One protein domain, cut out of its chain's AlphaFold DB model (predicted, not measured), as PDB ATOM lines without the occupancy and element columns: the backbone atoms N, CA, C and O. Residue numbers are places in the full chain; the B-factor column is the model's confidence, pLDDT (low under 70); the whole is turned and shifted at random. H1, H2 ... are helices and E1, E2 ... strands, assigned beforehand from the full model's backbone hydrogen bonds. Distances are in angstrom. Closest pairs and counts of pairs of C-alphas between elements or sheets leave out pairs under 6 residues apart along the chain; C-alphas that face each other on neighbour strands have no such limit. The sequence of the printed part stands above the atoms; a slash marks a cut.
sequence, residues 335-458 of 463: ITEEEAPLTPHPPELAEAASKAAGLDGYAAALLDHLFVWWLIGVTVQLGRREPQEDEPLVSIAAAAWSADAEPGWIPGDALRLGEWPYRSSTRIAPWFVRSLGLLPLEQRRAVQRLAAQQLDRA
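AT A GLANCE: This is residues 335 to 458 of the 463 residues of the protein "PIN_8 domain-containing protein" of Streptomyces uncialis (UniProt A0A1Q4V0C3). Helix H2 lies in the middle, crossed by H1 on one side and by residues 450 to 454 of H4 on another, while H3 and H4 run loosely side by side, opposite ways. The small hairpin of E2 and E3 packs on H4 through E2, and its 24-residue loop lies at one end of the longest axis. The printed part has 124 residues, with four named helices and three named strands in the order H1 H2 E1 E2 E3 H3 H4; the sheet E2 - E3 is antiparallel. The class is mostly helix, with under half of the residues in named elements. It is compact, with a radius of gyration of the C-alphas of 13.6 A and spans of 39 by 28 by 25 A.

HOW THE PARTS SIT: Residues 335 to 336 pair in parallel with residues 394 to 395 of E1, residues 393 to 395. H1, residues 347 to 356, touches H2, residues 369 to 381, at a steep tilt of 53 degrees; their closest C-alphas, Ala 353 and Ile 376, are 5.1 A apart. H2, the hub, touches H4, residues 441 to 456, at a steep tilt of 57 degrees, closest at the C-alphas of Val 378 and Gln 454, 6.6 A. With residue 371 alone H2 only just touches H3, residues 430 to 438, with 3 pairs of C-alphas within 8 A, the closest Phe 371 and Ser 435 at 6.8 A. In the hairpin of E2, residues 399 to 401, and E3, residues 426 to 428, N 400 and O 427 are within hydrogen-bond range at 2.9 A. Every O i to N i+4 pair is within range in H1, 8 of 9 in H2, 4 of 5 in H3 and 10 of 12 in H4.

IN THESE COORDINATES: H1 begins at C-alpha 347, (-45.334, -26.160, -23.057). H2 measures 18.1 A and H4 23.2 A, ending at C-alpha 456, (-29.886, -46.875, -11.167).

THE WHOLE: The C-alphas farthest apart, Glu 389 and Leu 417, are 40.0 A apart. The printed part has no cut; the links H1 to H2, H2 to E1 and E2 to E3 are long. Residues 360 to 367, 389 to 390 and 417 to 419 have pLDDT under 70.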
ATOM      1  N   ILE A 335     -36.752 -27.220  -9.118       84.56
ATOM      2  CA  ILE A 335     -38.148 -27.601  -8.958       84.56
ATOM      3  C   ILE A 335     -38.162 -28.909  -8.181       84.56
ATOM      4  O   ILE A 335     -37.752 -29.959  -8.689       84.56
ATOM      5  N   THR A 336     -38.631 -28.818  -6.945       87.38
ATOM      6  CA  THR A 336     -38.792 -29.949  -6.026       87.38
ATOM      7  C   THR A 336     -40.173 -30.601  -6.157       87.38
ATOM      8  O   THR A 336     -41.072 -30.075  -6.823       87.38
ATOM      9  N   GLU A 337     -40.376 -31.750  -5.500       85.81
ATOM     10  CA  GLU A 337     -41.689 -32.415  -5.433       85.81
ATOM     11  C   GLU A 337     -42.781 -31.516  -4.811       85.81
ATOM     12  O   GLU A 337     -43.940 -31.594  -5.221       85.81
ATOM     13  N   GLU A 338     -42.428 -30.617  -3.885       82.50
ATOM     14  CA  GLU A 338     -43.377 -29.689  -3.250       82.50
ATOM     15  C   GLU A 338     -43.770 -28.515  -4.163       82.50
ATOM     16  O   GLU A 338     -44.922 -28.073  -4.161       82.50
ATOM     17  N   GLU A 339     -42.836 -28.017  -4.976       82.88
ATOM     18  CA  GLU A 339     -43.041 -26.840  -5.832       82.88
ATOM     19  C   GLU A 339     -43.650 -27.192  -7.191       82.88
ATOM     20  O   GLU A 339     -44.383 -26.389  -7.780       82.88
ATOM     21  N   ALA A 340     -43.364 -28.391  -7.701       87.31
ATOM     22  CA  ALA A 340     -43.804 -28.832  -9.017       87.31
ATOM     23  C   ALA A 340     -45.330 -28.764  -9.230       87.31
ATOM     24  O   ALA A 340     -45.739 -28.294 -10.292       87.31
ATOM     25  N   PRO A 341     -46.205 -29.144  -8.271       85.19
ATOM     26  CA  PRO A 341     -47.656 -29.034  -8.443       85.19
ATOM     27  C   PRO A 341     -48.159 -27.592  -8.600       85.19
ATOM     28  O   PRO A 341     -49.214 -27.377  -9.195       85.19
ATOM     29  N   LEU A 342     -47.427 -26.618  -8.048       81.00
ATOM     30  CA  LEU A 342     -47.794 -25.198  -8.025       81.00
ATOM     31  C   LEU A 342     -47.136 -24.398  -9.156       81.00
ATOM     32  O   LEU A 342     -47.524 -23.257  -9.413       81.00
ATOM     33  N   THR A 343     -46.153 -24.990  -9.832       79.06
ATOM     34  CA  THR A 343     -45.339 -24.307 -10.833       79.06
ATOM     35  C   THR A 343     -45.755 -24.740 -12.238       79.06
ATOM     36  O   THR A 343     -45.538 -25.893 -12.610       79.06
ATOM     37  N   PRO A 344     -46.320 -23.850 -13.072       82.56
ATOM     38  CA  PRO A 344     -46.640 -24.192 -14.451       82.56
ATOM     39  C   PRO A 344     -45.357 -24.404 -15.266       82.56
ATOM     40  O   PRO A 344     -44.433 -23.591 -15.221       82.56
ATOM     41  N   HIS A 345     -45.308 -25.486 -16.040       83.25
ATOM     42  CA  HIS A 345     -44.190 -25.775 -16.939       83.25
ATOM     43  C   HIS A 345     -44.377 -25.111 -18.316       83.25
ATOM     44  O   HIS A 345     -45.497 -25.087 -18.846       83.25
ATOM     45  N   PRO A 346     -43.297 -24.633 -18.958       83.00
ATOM     46  CA  PRO A 346     -43.334 -24.218 -20.357       83.00
ATOM     47  C   PRO A 346     -43.830 -25.360 -21.269       83.00
ATOM     48  O   PRO A 346     -43.309 -26.476 -21.176       83.00
ATOM     49  N   PRO A 347     -44.815 -25.124 -22.159       81.88
ATOM     50  CA  PRO A 347     -45.334 -26.160 -23.057       81.88
ATOM     51  C   PRO A 347     -44.259 -26.796 -23.946       81.88
ATOM     52  O   PRO A 347     -44.268 -28.007 -24.150       81.88
ATOM     53  N   GLU A 348     -43.299 -25.996 -24.410       82.81
ATOM     54  CA  GLU A 348     -42.197 -26.441 -25.271       82.81
ATOM     55  C   GLU A 348     -41.270 -27.441 -24.562       82.81
ATOM     56  O   GLU A 348     -40.853 -28.436 -25.159       82.81
ATOM     57  N   LEU A 349     -41.000 -27.233 -23.265       86.75
ATOM     58  CA  LEU A 349     -40.216 -28.168 -22.449       86.75
ATOM     59  C   LEU A 349     -40.955 -29.486 -22.240       86.75
ATOM     60  O   LEU A 349     -40.364 -30.558 -22.370       86.75
ATOM     61  N   ALA A 350     -42.255 -29.412 -21.950       87.62
ATOM     62  CA  ALA A 350     -43.087 -30.595 -21.777       87.62
ATOM     63  C   ALA A 350     -43.156 -31.432 -23.068       87.62
ATOM     64  O   ALA A 350     -43.066 -32.661 -23.016       87.62
ATOM     65  N   GLU A 351     -43.271 -30.781 -24.228       86.31
ATOM     66  CA  GLU A 351     -43.276 -31.444 -25.534       86.31
ATOM     67  C   GLU A 351     -41.917 -32.086 -25.849       86.31
ATOM     68  O   GLU A 351     -41.855 -33.270 -26.196       86.31
ATOM     69  N   ALA A 352     -40.820 -31.349 -25.652       87.44
ATOM     70  CA  ALA A 352     -39.466 -31.858 -25.854       87.44
ATOM     71  C   ALA A 352     -39.166 -33.070 -24.955       87.44
ATOM     72  O   ALA A 352     -38.640 -34.080 -25.432       87.44
ATOM     73  N   ALA A 353     -39.543 -33.005 -23.675       89.94
ATOM     74  CA  ALA A 353     -39.386 -34.104 -22.727       89.94
ATOM     75  C   ALA A 353     -40.249 -35.319 -23.106       89.94
ATOM     76  O   ALA A 353     -39.758 -36.446 -23.106       89.94
ATOM     77  N   SER A 354     -41.506 -35.103 -23.504       88.56
ATOM     78  CA  SER A 354     -42.410 -36.182 -23.932       88.56
ATOM     79  C   SER A 354     -41.872 -36.926 -25.153       88.56
ATOM     80  O   SER A 354     -41.838 -38.159 -25.165       88.56
ATOM     81  N   LYS A 355     -41.368 -36.189 -26.145       88.00
ATOM     82  CA  LYS A 355     -40.726 -36.764 -27.331       88.00
ATOM     83  C   LYS A 355     -39.455 -37.536 -26.974       88.00
ATOM     84  O   LYS A 355     -39.279 -38.671 -27.410       88.00
ATOM     85  N   ALA A 356     -38.590 -36.967 -26.131       88.44
ATOM     86  CA  ALA A 356     -37.366 -37.627 -25.662       88.44
ATOM     87  C   ALA A 356     -37.648 -38.904 -24.844       88.44
ATOM     88  O   ALA A 356     -36.841 -39.838 -24.835       88.44
ATOM     89  N   ALA A 357     -38.805 -38.963 -24.182       87.31
ATOM     90  CA  ALA A 357     -39.297 -40.122 -23.447       87.31
ATOM     91  C   ALA A 357     -40.004 -41.177 -24.325       87.31
ATOM     92  O   ALA A 357     -40.340 -42.252 -23.822       87.31
ATOM     93  N   GLY A 358     -40.225 -40.906 -25.619       84.69
ATOM     94  CA  GLY A 358     -40.947 -41.800 -26.532       84.69
ATOM     95  C   GLY A 358     -42.462 -41.832 -26.297       84.69
ATOM     96  O   GLY A 358     -43.096 -42.864 -26.512       84.69
ATOM     97  N   LEU A 359     -43.040 -40.724 -25.822       82.12
ATOM     98  CA  LEU A 359     -44.472 -40.560 -25.537       82.12
ATOM     99  C   LEU A 359     -45.206 -39.806 -26.662       82.12
ATOM    100  O   LEU A 359     -46.070 -38.969 -26.399       82.12
ATOM    101  N   ASP A 360     -44.856 -40.090 -27.921       66.75
ATOM    102  CA  ASP A 360     -45.373 -39.384 -29.100       66.75
ATOM    103  C   ASP A 360     -46.914 -39.397 -29.171       66.75
ATOM    104  O   ASP A 360     -47.564 -40.426 -28.971       66.75
ATOM    105  N   GLY A 361     -47.505 -38.237 -29.486       61.53
ATOM    106  CA  GLY A 361     -48.949 -38.080 -29.697       61.53
ATOM    107  C   GLY A 361     -49.801 -37.938 -28.429       61.53
ATOM    108  O   GLY A 361     -51.027 -37.910 -28.535       61.53
ATOM    109  N   TYR A 362     -49.193 -37.835 -27.243       61.41
ATOM    110  CA  TYR A 362     -49.920 -37.625 -25.989       61.41
ATOM    111  C   TYR A 362     -49.947 -36.146 -25.580       61.41
ATOM    112  O   TYR A 362     -48.930 -35.456 -25.617       61.41
ATOM    113  N   ALA A 363     -51.109 -35.647 -25.155       58.28
ATOM    114  CA  ALA A 363     -51.229 -34.286 -24.644       58.28
ATOM    115  C   ALA A 363     -50.701 -34.228 -23.203       58.28
ATOM    116  O   ALA A 363     -51.401 -34.628 -22.274       58.28
ATOM    117  N   ALA A 364     -49.495 -33.685 -23.005       56.22
ATOM    118  CA  ALA A 364     -48.926 -33.426 -21.675       56.22
ATOM    119  C   ALA A 364     -49.879 -32.633 -20.751       56.22
ATOM    120  O   ALA A 364     -49.825 -32.783 -19.538       56.22
ATOM    121  N   ALA A 365     -50.815 -31.870 -21.329       55.78
ATOM    122  CA  ALA A 365     -51.888 -31.162 -20.626       55.78
ATOM    123  C   ALA A 365     -52.859 -32.060 -19.826       55.78
ATOM    124  O   ALA A 365     -53.652 -31.542 -19.046       55.78
ATOM    125  N   LEU A 366     -52.842 -33.383 -20.032       57.31
ATOM    126  CA  LEU A 366     -53.667 -34.345 -19.286       57.31
ATOM    127  C   LEU A 366     -52.983 -34.886 -18.021       57.31
ATOM    128  O   LEU A 366     -53.615 -35.624 -17.264       57.31
ATOM    129  N   LEU A 367     -51.707 -34.563 -17.803       69.12
ATOM    130  CA  LEU A 367     -50.915 -35.052 -16.674       69.12
ATOM    131  C   LEU A 367     -50.739 -33.943 -15.640       69.12
ATOM    132  O   LEU A 367     -50.773 -32.758 -15.966       69.12
ATOM    133  N   ASP A 368     -50.581 -34.334 -14.375       81.75
ATOM    134  CA  ASP A 368     -50.304 -33.371 -13.314       81.75
ATOM    135  C   ASP A 368     -48.930 -32.703 -13.519       81.75
ATOM    136  O   ASP A 368     -48.011 -33.275 -14.112       81.75
ATOM    137  N   HIS A 369     -48.793 -31.458 -13.045       86.25
ATOM    138  CA  HIS A 369     -47.547 -30.702 -13.201       86.25
ATOM    139  C   HIS A 369     -46.351 -31.424 -12.570       86.25
ATOM    140  O   HIS A 369     -45.248 -31.340 -13.100       86.25
ATOM    141  N   LEU A 370     -46.578 -32.182 -11.493       91.06
ATOM    142  CA  LEU A 370     -45.554 -32.981 -10.827       91.06
ATOM    143  C   LEU A 370     -44.942 -34.030 -11.767       91.06
ATOM    144  O   LEU A 370     -43.724 -34.097 -11.910       91.06
ATOM    145  N   PHE A 371     -45.775 -34.801 -12.466       91.88
ATOM    146  CA  PHE A 371     -45.334 -35.791 -13.440       91.88
ATOM    147  C   PHE A 371     -44.616 -35.141 -14.618       91.88
ATOM    148  O   PHE A 371     -43.593 -35.656 -15.070       91.88
ATOM    149  N   VAL A 372     -45.136 -34.023 -15.131       91.38
ATOM    150  CA  VAL A 372     -44.514 -33.340 -16.271       91.38
ATOM    151  C   VAL A 372     -43.151 -32.771 -15.882       91.38
ATOM    152  O   VAL A 372     -42.194 -32.952 -16.631       91.38
ATOM    153  N   TRP A 373     -43.021 -32.163 -14.700       93.19
ATOM    154  CA  TRP A 373     -41.724 -31.720 -14.192       93.19
ATOM    155  C   TRP A 373     -40.768 -32.887 -13.986       93.19
ATOM    156  O   TRP A 373     -39.649 -32.826 -14.487       93.19
ATOM    157  N   TRP A 374     -41.210 -33.986 -13.368       94.81
ATOM    158  CA  TRP A 374     -40.397 -35.201 -13.269       94.81
ATOM    159  C   TRP A 374     -39.924 -35.690 -14.645       94.81
ATOM    160  O   TRP A 374     -38.753 -36.025 -14.809       94.81
ATOM    161  N   LEU A 375     -40.798 -35.680 -15.658       93.12
ATOM    162  CA  LEU A 375     -40.461 -36.083 -17.024       93.12
ATOM    163  C   LEU A 375     -39.415 -35.151 -17.662       93.12
ATOM    164  O   LEU A 375     -38.475 -35.616 -18.314       93.12
ATOM    165  N   ILE A 376     -39.561 -33.839 -17.456       91.94
ATOM    166  CA  ILE A 376     -38.585 -32.817 -17.856       91.94
ATOM    167  C   ILE A 376     -37.231 -33.138 -17.212       91.94
ATOM    168  O   ILE A 376     -36.252 -33.317 -17.936       91.94
ATOM    169  N   GLY A 377     -37.186 -33.331 -15.894       91.12
ATOM    170  CA  GLY A 377     -35.961 -33.645 -15.158       91.12
ATOM    171  C   GLY A 377     -35.289 -34.943 -15.584       91.12
ATOM    172  O   GLY A 377     -34.113 -34.963 -15.951       91.12
ATOM    173  N   VAL A 378     -36.044 -36.043 -15.582       92.62
ATOM    174  CA  VAL A 378     -35.502 -37.387 -15.818       92.62
ATOM    175  C   VAL A 378     -34.944 -37.540 -17.232       92.62
ATOM    176  O   VAL A 378     -33.964 -38.253 -17.444       92.62
ATOM    177  N   THR A 379     -35.517 -36.845 -18.219       91.81
ATOM    178  CA  THR A 379     -35.016 -36.890 -19.600       91.81
ATOM    179  C   THR A 379     -33.673 -36.175 -19.759       91.81
ATOM    180  O   THR A 379     -32.833 -36.664 -20.515       91.81
ATOM    181  N   VAL A 380     -33.415 -35.104 -19.002       87.75
ATOM    182  CA  VAL A 380     -32.085 -34.468 -18.924       87.75
ATOM    183  C   VAL A 380     -31.124 -35.338 -18.122       87.75
ATOM    184  O   VAL A 380     -30.040 -35.661 -18.600       87.75
ATOM    185  N   GLN A 381     -31.538 -35.799 -16.937       86.75
ATOM    186  CA  GLN A 381     -30.712 -36.617 -16.042       86.75
ATOM    187  C   GLN A 381     -30.195 -37.895 -16.720       86.75
ATOM    188  O   GLN A 381     -29.087 -38.354 -16.440       86.75
ATOM    189  N   LEU A 382     -30.991 -38.481 -17.618       86.81
ATOM    190  CA  LEU A 382     -30.637 -39.679 -18.377       86.81
ATOM    191  C   LEU A 382     -29.920 -39.392 -19.706       86.81
ATOM    192  O   LEU A 382     -29.576 -40.344 -20.409       86.81
ATOM    193  N   GLY A 383     -29.673 -38.125 -20.053       83.62
ATOM    194  CA  GLY A 383     -29.031 -37.724 -21.310       83.62
ATOM    195  C   GLY A 383     -29.886 -38.009 -22.548       83.62
ATOM    196  O   GLY A 383     -29.359 -38.289 -23.620       83.62
ATOM    197  N   ARG A 384     -31.218 -38.017 -22.406       84.12
ATOM    198  CA  ARG A 384     -32.162 -38.214 -23.526       84.12
ATOM    199  C   ARG A 384     -32.374 -36.930 -24.324       84.12
ATOM    200  O   ARG A 384     -32.788 -36.998 -25.478       84.12
ATOM    201  N   ARG A 385     -32.111 -35.782 -23.702       89.88
ATOM    202  CA  ARG A 385     -32.093 -34.457 -24.316       89.88
ATOM    203  C   ARG A 385     -31.116 -33.556 -23.570       89.88
ATOM    204  O   ARG A 385     -30.884 -33.762 -22.380       89.88
ATOM    205  N   GLU A 386     -30.618 -32.545 -24.263       78.94
ATOM    206  CA  GLU A 386     -29.889 -31.449 -23.631       78.94
ATOM    207  C   GLU A 386     -30.879 -30.508 -22.915       78.94
ATOM    208  O   GLU A 386     -32.011 -30.330 -23.393       78.94
ATOM    209  N   PRO A 387     -30.497 -29.929 -21.764       80.06
ATOM    210  CA  PRO A 387     -31.302 -28.914 -21.098       80.06
ATOM    211  C   PRO A 387     -31.375 -27.643 -21.955       80.06
ATOM    212  O   PRO A 387     -30.398 -27.270 -22.608       80.06
ATOM    213  N   GLN A 388     -32.527 -26.972 -21.954       78.44
ATOM    214  CA  GLN A 388     -32.665 -25.670 -22.610       78.44
ATOM    215  C   GLN A 388     -32.018 -24.556 -21.770       78.44
ATOM    216  O   GLN A 388     -31.800 -24.699 -20.564       78.44
ATOM    217  N   GLU A 389     -31.701 -23.437 -22.420       57.69
ATOM    218  CA  GLU A 389     -31.225 -22.224 -21.748       57.69
ATOM    219  C   GLU A 389     -32.296 -21.757 -20.741       57.69
ATOM    220  O   GLU A 389     -33.468 -21.659 -21.098       57.69
ATOM    221  N   ASP A 390     -31.905 -21.520 -19.484       64.44
ATOM    222  CA  ASP A 390     -32.791 -21.163 -18.356       64.44
ATOM    223  C   ASP A 390     -33.748 -22.268 -17.859       64.44
ATOM    224  O   ASP A 390     -34.640 -22.006 -17.046       64.44
ATOM    225  N   GLU A 391     -33.566 -23.519 -18.296       79.00
ATOM    226  CA  GLU A 391     -34.330 -24.646 -17.762       79.00
ATOM    227  C   GLU A 391     -33.987 -24.891 -16.278       79.00
ATOM    228  O   GLU A 391     -32.804 -25.043 -15.937       79.00
ATOM    229  N   PRO A 392     -34.991 -24.949 -15.378       78.94
ATOM    230  CA  PRO A 392     -34.734 -25.222 -13.974       78.94
ATOM    231  C   PRO A 392     -34.176 -26.636 -13.779       78.94
ATOM    232  O   PRO A 392     -34.499 -27.566 -14.523       78.94
ATOM    233  N   LEU A 393     -33.358 -26.815 -12.742       82.62
ATOM    234  CA  LEU A 393     -33.046 -28.156 -12.255       82.62
ATOM    235  C   LEU A 393     -34.335 -28.784 -11.735       82.62
ATOM    236  O   LEU A 393     -35.181 -28.104 -11.174       82.62
ATOM    237  N   VAL A 394     -34.493 -30.086 -11.917       87.81
ATOM    238  CA  VAL A 394     -35.655 -30.808 -11.405       87.81
ATOM    239  C   VAL A 394     -35.144 -31.931 -10.525       87.81
ATOM    240  O   VAL A 394     -34.415 -32.808 -10.992       87.81
ATOM    241  N   SER A 395     -35.570 -31.913  -9.270       88.19
ATOM    242  CA  SER A 395     -35.172 -32.877  -8.252       88.19
ATOM    243  C   SER A 395     -36.414 -33.571  -7.725       88.19
ATOM    244  O   SER A 395     -36.990 -33.231  -6.695       88.19
ATOM    245  N   ILE A 396     -36.895 -34.505  -8.541       91.38
ATOM    246  CA  ILE A 396     -38.089 -35.300  -8.270       91.38
ATOM    247  C   ILE A 396     -37.732 -36.751  -8.569       91.38
ATOM    248  O   ILE A 396     -37.234 -37.072  -9.656       91.38
ATOM    249  N   ALA A 397     -37.995 -37.640  -7.618       90.94
ATOM    250  CA  ALA A 397     -37.729 -39.064  -7.752       90.94
ATOM    251  C   ALA A 397     -39.044 -39.843  -7.855       90.94
ATOM    252  O   ALA A 397     -39.944 -39.701  -7.035       90.94
ATOM    253  N   ALA A 398     -39.156 -40.707  -8.863       91.31
ATOM    254  CA  ALA A 398     -40.310 -41.601  -9.000       91.31
ATOM    255  C   ALA A 398     -40.193 -42.860  -8.121       91.31
ATOM    256  O   ALA A 398     -41.198 -43.493  -7.782       91.31
ATOM    257  N   ALA A 399     -38.964 -43.254  -7.784       90.62
ATOM    258  CA  ALA A 399     -38.652 -44.426  -6.979       90.62
ATOM    259  C   ALA A 399     -37.317 -44.246  -6.245       90.62
ATOM    260  O   ALA A 399     -36.452 -43.497  -6.692       90.62
ATOM    261  N   ALA A 400     -37.171 -44.953  -5.128       88.31
ATOM    262  CA  ALA A 400     -36.008 -44.914  -4.251       88.31
ATOM    263  C   ALA A 400     -35.717 -46.320  -3.710       88.31
ATOM    264  O   ALA A 400     -36.609 -47.179  -3.642       88.31
ATOM    265  N   TRP A 401     -34.472 -46.568  -3.307       85.88
ATOM    266  CA  TRP A 401     -34.139 -47.767  -2.541       85.88
ATOM    267  C   TRP A 401     -34.842 -47.712  -1.188       85.88
ATOM    268  O   TRP A 401     -35.084 -46.642  -0.642       85.88
ATOM    269  N   SER A 402     -35.210 -48.868  -0.638       83.69
ATOM    270  CA  SER A 402     -36.042 -48.898   0.576       83.69
ATOM    271  C   SER A 402     -35.388 -48.242   1.793       83.69
ATOM    272  O   SER A 402     -36.117 -47.825   2.687       83.69
ATOM    273  N   ALA A 403     -34.054 -48.155   1.820       77.50
ATOM    274  CA  ALA A 403     -33.296 -47.457   2.856       77.50
ATOM    275  C   ALA A 403     -33.427 -45.925   2.769       77.50
ATOM    276  O   ALA A 403     -33.416 -45.262   3.800       77.50
ATOM    277  N   ASP A 404     -33.625 -45.394   1.560       75.88
ATOM    278  CA  ASP A 404     -33.586 -43.958   1.249       75.88
ATOM    279  C   ASP A 404     -34.983 -43.376   0.956       75.88
ATOM    280  O   ASP A 404     -35.128 -42.209   0.605       75.88
ATOM    281  N   ALA A 405     -36.027 -44.203   1.036       79.62
ATOM    282  CA  ALA A 405     -37.379 -43.828   0.647       79.62
ATOM    283  C   ALA A 405     -38.117 -43.049   1.743       79.62
ATOM    284  O   ALA A 405     -38.083 -43.417   2.920       79.62
ATOM    285  N   GLU A 406     -38.883 -42.036   1.341       79.88
ATOM    286  CA  GLU A 406     -39.642 -41.215   2.282       79.88
ATOM    287  C   GLU A 406     -40.797 -41.981   2.961       79.88
ATOM    288  O   GLU A 406     -41.372 -42.931   2.396       79.88
ATOM    289  N   PRO A 407     -41.209 -41.547   4.169       77.81
ATOM    290  CA  PRO A 407     -42.382 -42.090   4.839       77.81
ATOM    291  C   PRO A 407     -43.638 -41.998   3.957       77.81
ATOM    292  O   PRO A 407     -44.045 -40.925   3.528       77.81
ATOM    293  N   GLY A 408     -44.292 -43.136   3.715       81.56
ATOM    294  CA  GLY A 408     -45.533 -43.205   2.930       81.56
ATOM    295  C   GLY A 408     -45.362 -43.655   1.478       81.56
ATOM    296  O   GLY A 408     -46.365 -43.913   0.808       81.56
ATOM    297  N   TRP A 409     -44.129 -43.848   1.000       89.25
ATOM    298  CA  TRP A 409     -43.892 -44.434  -0.319       89.25
ATOM    299  C   TRP A 409     -44.320 -45.907  -0.379       89.25
ATOM    300  O   TRP A 409     -44.213 -46.671   0.591       89.25
ATOM    301  N   ILE A 410     -44.820 -46.322  -1.540       89.69
ATOM    302  CA  ILE A 410     -45.471 -47.620  -1.735       89.69
ATOM    303  C   ILE A 410     -44.404 -48.678  -2.054       89.69
ATOM    304  O   ILE A 410     -43.491 -48.389  -2.822       89.69
ATOM    305  N   PRO A 411     -44.474 -49.903  -1.505       87.75
ATOM    306  CA  PRO A 411     -43.559 -50.976  -1.891       87.75
ATOM    307  C   PRO A 411     -43.555 -51.235  -3.408       87.75
ATOM    308  O   PRO A 411     -44.597 -51.184  -4.063       87.75
ATOM    309  N   GLY A 412     -42.385 -51.531  -3.980       81.75
ATOM    310  CA  GLY A 412     -42.229 -51.752  -5.422       81.75
ATOM    311  C   GLY A 412     -42.988 -52.965  -5.970       81.75
ATOM    312  O   GLY A 412     -43.209 -53.071  -7.177       81.75
ATOM    313  N   ASP A 413     -43.431 -53.874  -5.102       81.62
ATOM    314  CA  ASP A 413     -44.292 -54.997  -5.459       81.62
ATOM    315  C   ASP A 413     -45.752 -54.594  -5.742       81.62
ATOM    316  O   ASP A 413     -46.502 -55.401  -6.298       81.62
ATOM    317  N   ALA A 414     -46.133 -53.339  -5.481       80.19
ATOM    318  CA  ALA A 414     -47.416 -52.785  -5.901       80.19
ATOM    319  C   ALA A 414     -47.559 -52.692  -7.433       80.19
ATOM    320  O   ALA A 414     -48.678 -52.708  -7.946       80.19
ATOM    321  N   LEU A 415     -46.445 -52.640  -8.178       78.38
ATOM    322  CA  LEU A 415     -46.445 -52.768  -9.640       78.38
ATOM    323  C   LEU A 415     -46.408 -54.247 -10.063       78.38
ATOM    324  O   LEU A 415     -45.809 -55.097  -9.384       78.38
ATOM    325  N   ARG A 416     -47.060 -54.585 -11.188       72.62
ATOM    326  CA  ARG A 416     -47.230 -55.986 -11.611       72.62
ATOM    327  C   ARG A 416     -45.898 -56.620 -12.013       72.62
ATOM    328  O   ARG A 416     -44.919 -55.956 -12.357       72.62
ATOM    329  N   LEU A 417     -45.866 -57.951 -12.000       60.78
ATOM    330  CA  LEU A 417     -44.709 -58.720 -12.454       60.78
ATOM    331  C   LEU A 417     -44.396 -58.384 -13.928       60.78
ATOM    332  O   LEU A 417     -45.263 -58.518 -14.788       60.78
ATOM    333  N   GLY A 418     -43.166 -57.935 -14.204       64.69
ATOM    334  CA  GLY A 418     -42.725 -57.482 -15.533       64.69
ATOM    335  C   GLY A 418     -42.872 -55.977 -15.801       64.69
ATOM    336  O   GLY A 418     -42.432 -55.516 -16.852       64.69
ATOM    337  N   GLU A 419     -43.451 -55.213 -14.870       69.62
ATOM    338  CA  GLU A 419     -43.579 -53.747 -14.956       69.62
ATOM    339  C   GLU A 419     -42.466 -53.003 -14.198       69.62
ATOM    340  O   GLU A 419     -42.067 -51.915 -14.605       69.62
ATOM    341  N   TRP A 420     -41.927 -53.594 -13.126       82.69
ATOM    342  CA  TRP A 420     -40.855 -53.002 -12.321       82.69
ATOM    343  C   TRP A 420     -39.755 -54.028 -12.006       82.69
ATOM    344  O   TRP A 420     -40.086 -55.129 -11.554       82.69
ATOM    345  N   PRO A 421     -38.465 -53.709 -12.227       77.69
ATOM    346  CA  PRO A 421     -37.375 -54.672 -12.055       77.69
ATOM    347  C   PRO A 421     -37.001 -54.930 -10.585       77.69
ATOM    348  O   PRO A 421     -36.631 -56.051 -10.244       77.69
ATOM    349  N   TYR A 422     -37.151 -53.945  -9.692       81.00
ATOM    350  CA  TYR A 422     -36.591 -53.981  -8.330       81.00
ATOM    351  C   TYR A 422     -37.646 -54.131  -7.217       81.00
ATOM    352  O   TYR A 422     -37.588 -53.478  -6.179       81.00
ATOM    353  N   ARG A 423     -38.646 -54.996  -7.425       81.62
ATOM    354  CA  ARG A 423     -39.889 -55.051  -6.618       81.62
ATOM    355  C   ARG A 423     -39.693 -55.181  -5.098       81.62
ATOM    356  O   ARG A 423     -40.480 -54.611  -4.355       81.62
ATOM    357  N   SER A 424     -38.678 -55.912  -4.636       80.31
ATOM    358  CA  SER A 424     -38.460 -56.212  -3.208       80.31
ATOM    359  C   SER A 424     -37.512 -55.254  -2.485       80.31
ATOM    360  O   SER A 424     -37.386 -55.336  -1.269       80.31
ATOM    361  N   SER A 425     -36.807 -54.394  -3.217       83.44
ATOM    362  CA  SER A 425     -35.731 -53.549  -2.680       83.44
ATOM    363  C   SER A 425     -36.010 -52.058  -2.829       83.44
ATOM    364  O   SER A 425     -35.254 -51.240  -2.310       83.44
ATOM    365  N   THR A 426     -37.107 -51.683  -3.484       87.94
ATOM    366  CA  THR A 426     -37.443 -50.283  -3.769       87.94
ATOM    367  C   THR A 426     -38.818 -49.907  -3.262       87.94
ATOM    368  O   THR A 426     -39.725 -50.743  -3.228       87.94
ATOM    369  N   ARG A 427     -38.993 -48.618  -2.992       90.75
ATOM    370  CA  ARG A 427     -40.302 -47.996  -2.827       90.75
ATOM    371  C   ARG A 427     -40.536 -46.996  -3.955       90.75
ATOM    372  O   ARG A 427     -39.594 -46.466  -4.536       90.75
ATOM    373  N   ILE A 428     -41.800 -46.782  -4.278       90.75
ATOM    374  CA  ILE A 428     -42.270 -45.992  -5.409       90.75
ATOM    375  C   ILE A 428     -43.136 -44.862  -4.869       90.75
ATOM    376  O   ILE A 428     -43.984 -45.082  -3.995       90.75
ATOM    377  N   ALA A 429     -42.931 -43.664  -5.404       91.06
ATOM    378  CA  ALA A 429     -43.668 -42.490  -4.989       91.06
ATOM    379  C   ALA A 429     -45.178 -42.668  -5.271       91.06
ATOM    380  O   ALA A 429     -45.561 -43.111  -6.364       91.06
ATOM    381  N   PRO A 430     -46.076 -42.328  -4.324       90.75
ATOM    382  CA  PRO A 430     -47.514 -42.512  -4.514       90.75
ATOM    383  C   PRO A 430     -48.071 -41.736  -5.711       90.75
ATOM    384  O   PRO A 430     -49.002 -42.206  -6.366       90.75
ATOM    385  N   TRP A 431     -47.519 -40.553  -5.999       90.19
ATOM    386  CA  TRP A 431     -47.913 -39.760  -7.161       90.19
ATOM    387  C   TRP A 431     -47.588 -40.486  -8.466       90.19
ATOM    388  O   TRP A 431     -48.460 -40.593  -9.323       90.19
ATOM    389  N   PHE A 432     -46.414 -41.110  -8.561       90.75
ATOM    390  CA  PHE A 432     -45.981 -41.805  -9.766       90.75
ATOM    391  C   PHE A 432     -46.904 -42.977 -10.112       90.75
ATOM    392  O   PHE A 432     -47.286 -43.161 -11.268       90.75
ATOM    393  N   VAL A 433     -47.355 -43.731  -9.102       88.38
ATOM    394  CA  VAL A 433     -48.336 -44.812  -9.291       88.38
ATOM    395  C   VAL A 433     -49.671 -44.273  -9.818       88.38
ATOM    396  O   VAL A 433     -50.268 -44.887 -10.708       88.38
ATOM    397  N   ARG A 434     -50.137 -43.118  -9.317       87.56
ATOM    398  CA  ARG A 434     -51.360 -42.471  -9.824       87.56
ATOM    399  C   ARG A 434     -51.195 -42.043 -11.280       87.56
ATOM    400  O   ARG A 434     -52.053 -42.382 -12.096       87.56
ATOM    401  N   SER A 435     -50.091 -41.380 -11.621       86.75
ATOM    402  CA  SER A 435     -49.825 -40.905 -12.983       86.75
ATOM    403  C   SER A 435     -49.689 -42.069 -13.975       86.75
ATOM    404  O   SER A 435     -50.263 -42.022 -15.061       86.75
ATOM    405  N   LEU A 436     -49.047 -43.180 -13.584       85.50
ATOM    406  CA  LEU A 436     -49.005 -44.409 -14.391       85.50
ATOM    407  C   LEU A 436     -50.405 -44.964 -14.695       85.50
ATOM    408  O   LEU A 436     -50.634 -45.494 -15.784       85.50
ATOM    409  N   GLY A 437     -51.348 -44.840 -13.756       82.56
ATOM    410  CA  GLY A 437     -52.739 -45.257 -13.941       82.56
ATOM    411  C   GLY A 437     -53.466 -44.507 -15.061       82.56
ATOM    412  O   GLY A 437     -54.336 -45.093 -15.710       82.56
ATOM    413  N   LEU A 438     -53.074 -43.258 -15.329       83.12
ATOM    414  CA  LEU A 438     -53.660 -42.391 -16.358       83.12
ATOM    415  C   LEU A 438     -53.072 -42.630 -17.757       83.12
ATOM    416  O   LEU A 438     -53.689 -42.276 -18.762       83.12
ATOM    417  N   LEU A 439     -51.899 -43.264 -17.837       81.06
ATOM    418  CA  LEU A 439     -51.222 -43.532 -19.103       81.06
ATOM    419  C   LEU A 439     -51.778 -44.783 -19.810       81.06
ATOM    420  O   LEU A 439     -52.127 -45.768 -19.141       81.06
ATOM    421  N   PRO A 440     -51.791 -44.810 -21.158       82.56
ATOM    422  CA  PRO A 440     -52.029 -46.021 -21.940       82.56
ATOM    423  C   PRO A 440     -51.011 -47.121 -21.619       82.56
ATOM    424  O   PRO A 440     -49.841 -46.851 -21.339       82.56
ATOM    425  N   LEU A 441     -51.434 -48.384 -21.713       77.75
ATOM    426  CA  LEU A 441     -50.609 -49.541 -21.341       77.75
ATOM    427  C   LEU A 441     -49.277 -49.613 -22.115       77.75
ATOM    428  O   LEU A 441     -48.261 -50.037 -21.566       77.75
ATOM    429  N   GLU A 442     -49.275 -49.163 -23.371       78.06
ATOM    430  CA  GLU A 442     -48.098 -49.133 -24.247       78.06
ATOM    431  C   GLU A 442     -47.030 -48.140 -23.756       78.06
ATOM    432  O   GLU A 442     -45.836 -48.431 -23.820       78.06
ATOM    433  N   GLN A 443     -47.460 -47.014 -23.181       81.31
ATOM    434  CA  GLN A 443     -46.592 -45.935 -22.705       81.31
ATOM    435  C   GLN A 443     -46.105 -46.147 -21.265       81.31
ATOM    436  O   GLN A 443     -44.992 -45.743 -20.925       81.31
ATOM    437  N   ARG A 444     -46.878 -46.853 -20.424       85.94
ATOM    438  CA  ARG A 444     -46.487 -47.170 -19.032       85.94
ATOM    439  C   ARG A 444     -45.115 -47.821 -18.944       85.94
ATOM    440  O   ARG A 444     -44.313 -47.449 -18.095       85.94
ATOM    441  N   ARG A 445     -44.818 -48.754 -19.854       83.06
ATOM    442  CA  ARG A 445     -43.526 -49.453 -19.887       83.06
ATOM    443  C   ARG A 445     -42.358 -48.513 -20.169       83.06
ATOM    444  O   ARG A 445     -41.283 -48.718 -19.618       83.06
ATOM    445  N   ALA A 446     -42.543 -47.512 -21.030       84.88
ATOM    446  CA  ALA A 446     -41.497 -46.536 -21.334       84.88
ATOM    447  C   ALA A 446     -41.190 -45.679 -20.098       84.88
ATOM    448  O   ALA A 446     -40.039 -45.577 -19.681       84.88
ATOM    449  N   VAL A 447     -42.239 -45.178 -19.444       89.00
ATOM    450  CA  VAL A 447     -42.152 -44.362 -18.226       89.00
ATOM    451  C   VAL A 447     -41.552 -45.137 -17.050       89.00
ATOM    452  O   VAL A 447     -40.653 -44.644 -16.374       89.00
ATOM    453  N   GLN A 448     -41.970 -46.386 -16.838       88.69
ATOM    454  CA  GLN A 448     -41.400 -47.263 -15.809       88.69
ATOM    455  C   GLN A 448     -39.912 -47.545 -16.049       88.69
ATOM    456  O   GLN A 448     -39.131 -47.562 -15.100       88.69
ATOM    457  N   ARG A 449     -39.487 -47.721 -17.308       87.56
ATOM    458  CA  ARG A 449     -38.061 -47.872 -17.641       87.56
ATOM    459  C   ARG A 449     -37.262 -46.610 -17.344       87.56
ATOM    460  O   ARG A 449     -36.137 -46.739 -16.874       87.56
ATOM    461  N   LEU A 450     -37.813 -45.423 -17.604       89.81
ATOM    462  CA  LEU A 450     -37.155 -44.159 -17.263       89.81
ATOM    463  C   LEU A 450     -36.968 -44.032 -15.750       89.81
ATOM    464  O   LEU A 450     -35.859 -43.767 -15.305       89.81
ATOM    465  N   ALA A 451     -38.007 -44.316 -14.959       90.44
ATOM    466  CA  ALA A 451     -37.907 -44.313 -13.499       90.44
ATOM    467  C   ALA A 451     -36.896 -45.348 -12.970       90.44
ATOM    468  O   ALA A 451     -36.136 -45.049 -12.053       90.44
ATOM    469  N   ALA A 452     -36.829 -46.543 -13.563       88.19
ATOM    470  CA  ALA A 452     -35.823 -47.539 -13.191       88.19
ATOM    471  C   ALA A 452     -34.391 -47.077 -13.537       88.19
ATOM    472  O   ALA A 452     -33.493 -47.199 -12.712       88.19
ATOM    473  N   GLN A 453     -34.188 -46.486 -14.722       88.44
ATOM    474  CA  GLN A 453     -32.898 -45.909 -15.127       88.44
ATOM    475  C   GLN A 453     -32.487 -44.731 -14.235       88.44
ATOM    476  O   GLN A 453     -31.303 -44.564 -13.953       88.44
ATOM    477  N   GLN A 454     -33.454 -43.917 -13.800       91.94
ATOM    478  CA  GLN A 454     -33.231 -42.826 -12.857       91.94
ATOM    479  C   GLN A 454     -32.703 -43.364 -11.527       91.94
ATOM    480  O   GLN A 454     -31.685 -42.889 -11.029       91.94
ATOM    481  N   LEU A 455     -33.361 -44.395 -10.993       87.56
ATOM    482  CA  LEU A 455     -32.973 -45.048  -9.749       87.56
ATOM    483  C   LEU A 455     -31.576 -45.683  -9.829       87.56
ATOM    484  O   LEU A 455     -30.815 -45.603  -8.869       87.56
ATOM    485  N   ASP A 456     -31.215 -46.281 -10.966       83.25
ATOM    486  CA  ASP A 456     -29.886 -46.875 -11.167       83.25
ATOM    487  C   ASP A 456     -28.752 -45.836 -11.157       83.25
ATOM    488  O   ASP A 456     -27.607 -46.185 -10.873       83.25
ATOM    489  N   ARG A 457     -29.059 -44.566 -11.455       77.75
ATOM    490  CA  ARG A 457     -28.111 -43.444 -11.371       77.75
ATOM    491  C   ARG A 457     -28.120 -42.733 -10.016       77.75
ATOM    492  O   ARG A 457     -27.272 -41.869  -9.805       77.75
ATOM    493  N   ALA A 458     -29.062 -43.047  -9.127       71.12
ATOM    494  CA  ALA A 458     -29.107 -42.439  -7.805       71.12
ATOM    495  C   ALA A 458     -27.933 -42.954  -6.946       71.12
ATOM    496  O   ALA A 458     -27.638 -44.155  -6.987       71.12
TER     497      ALA A 458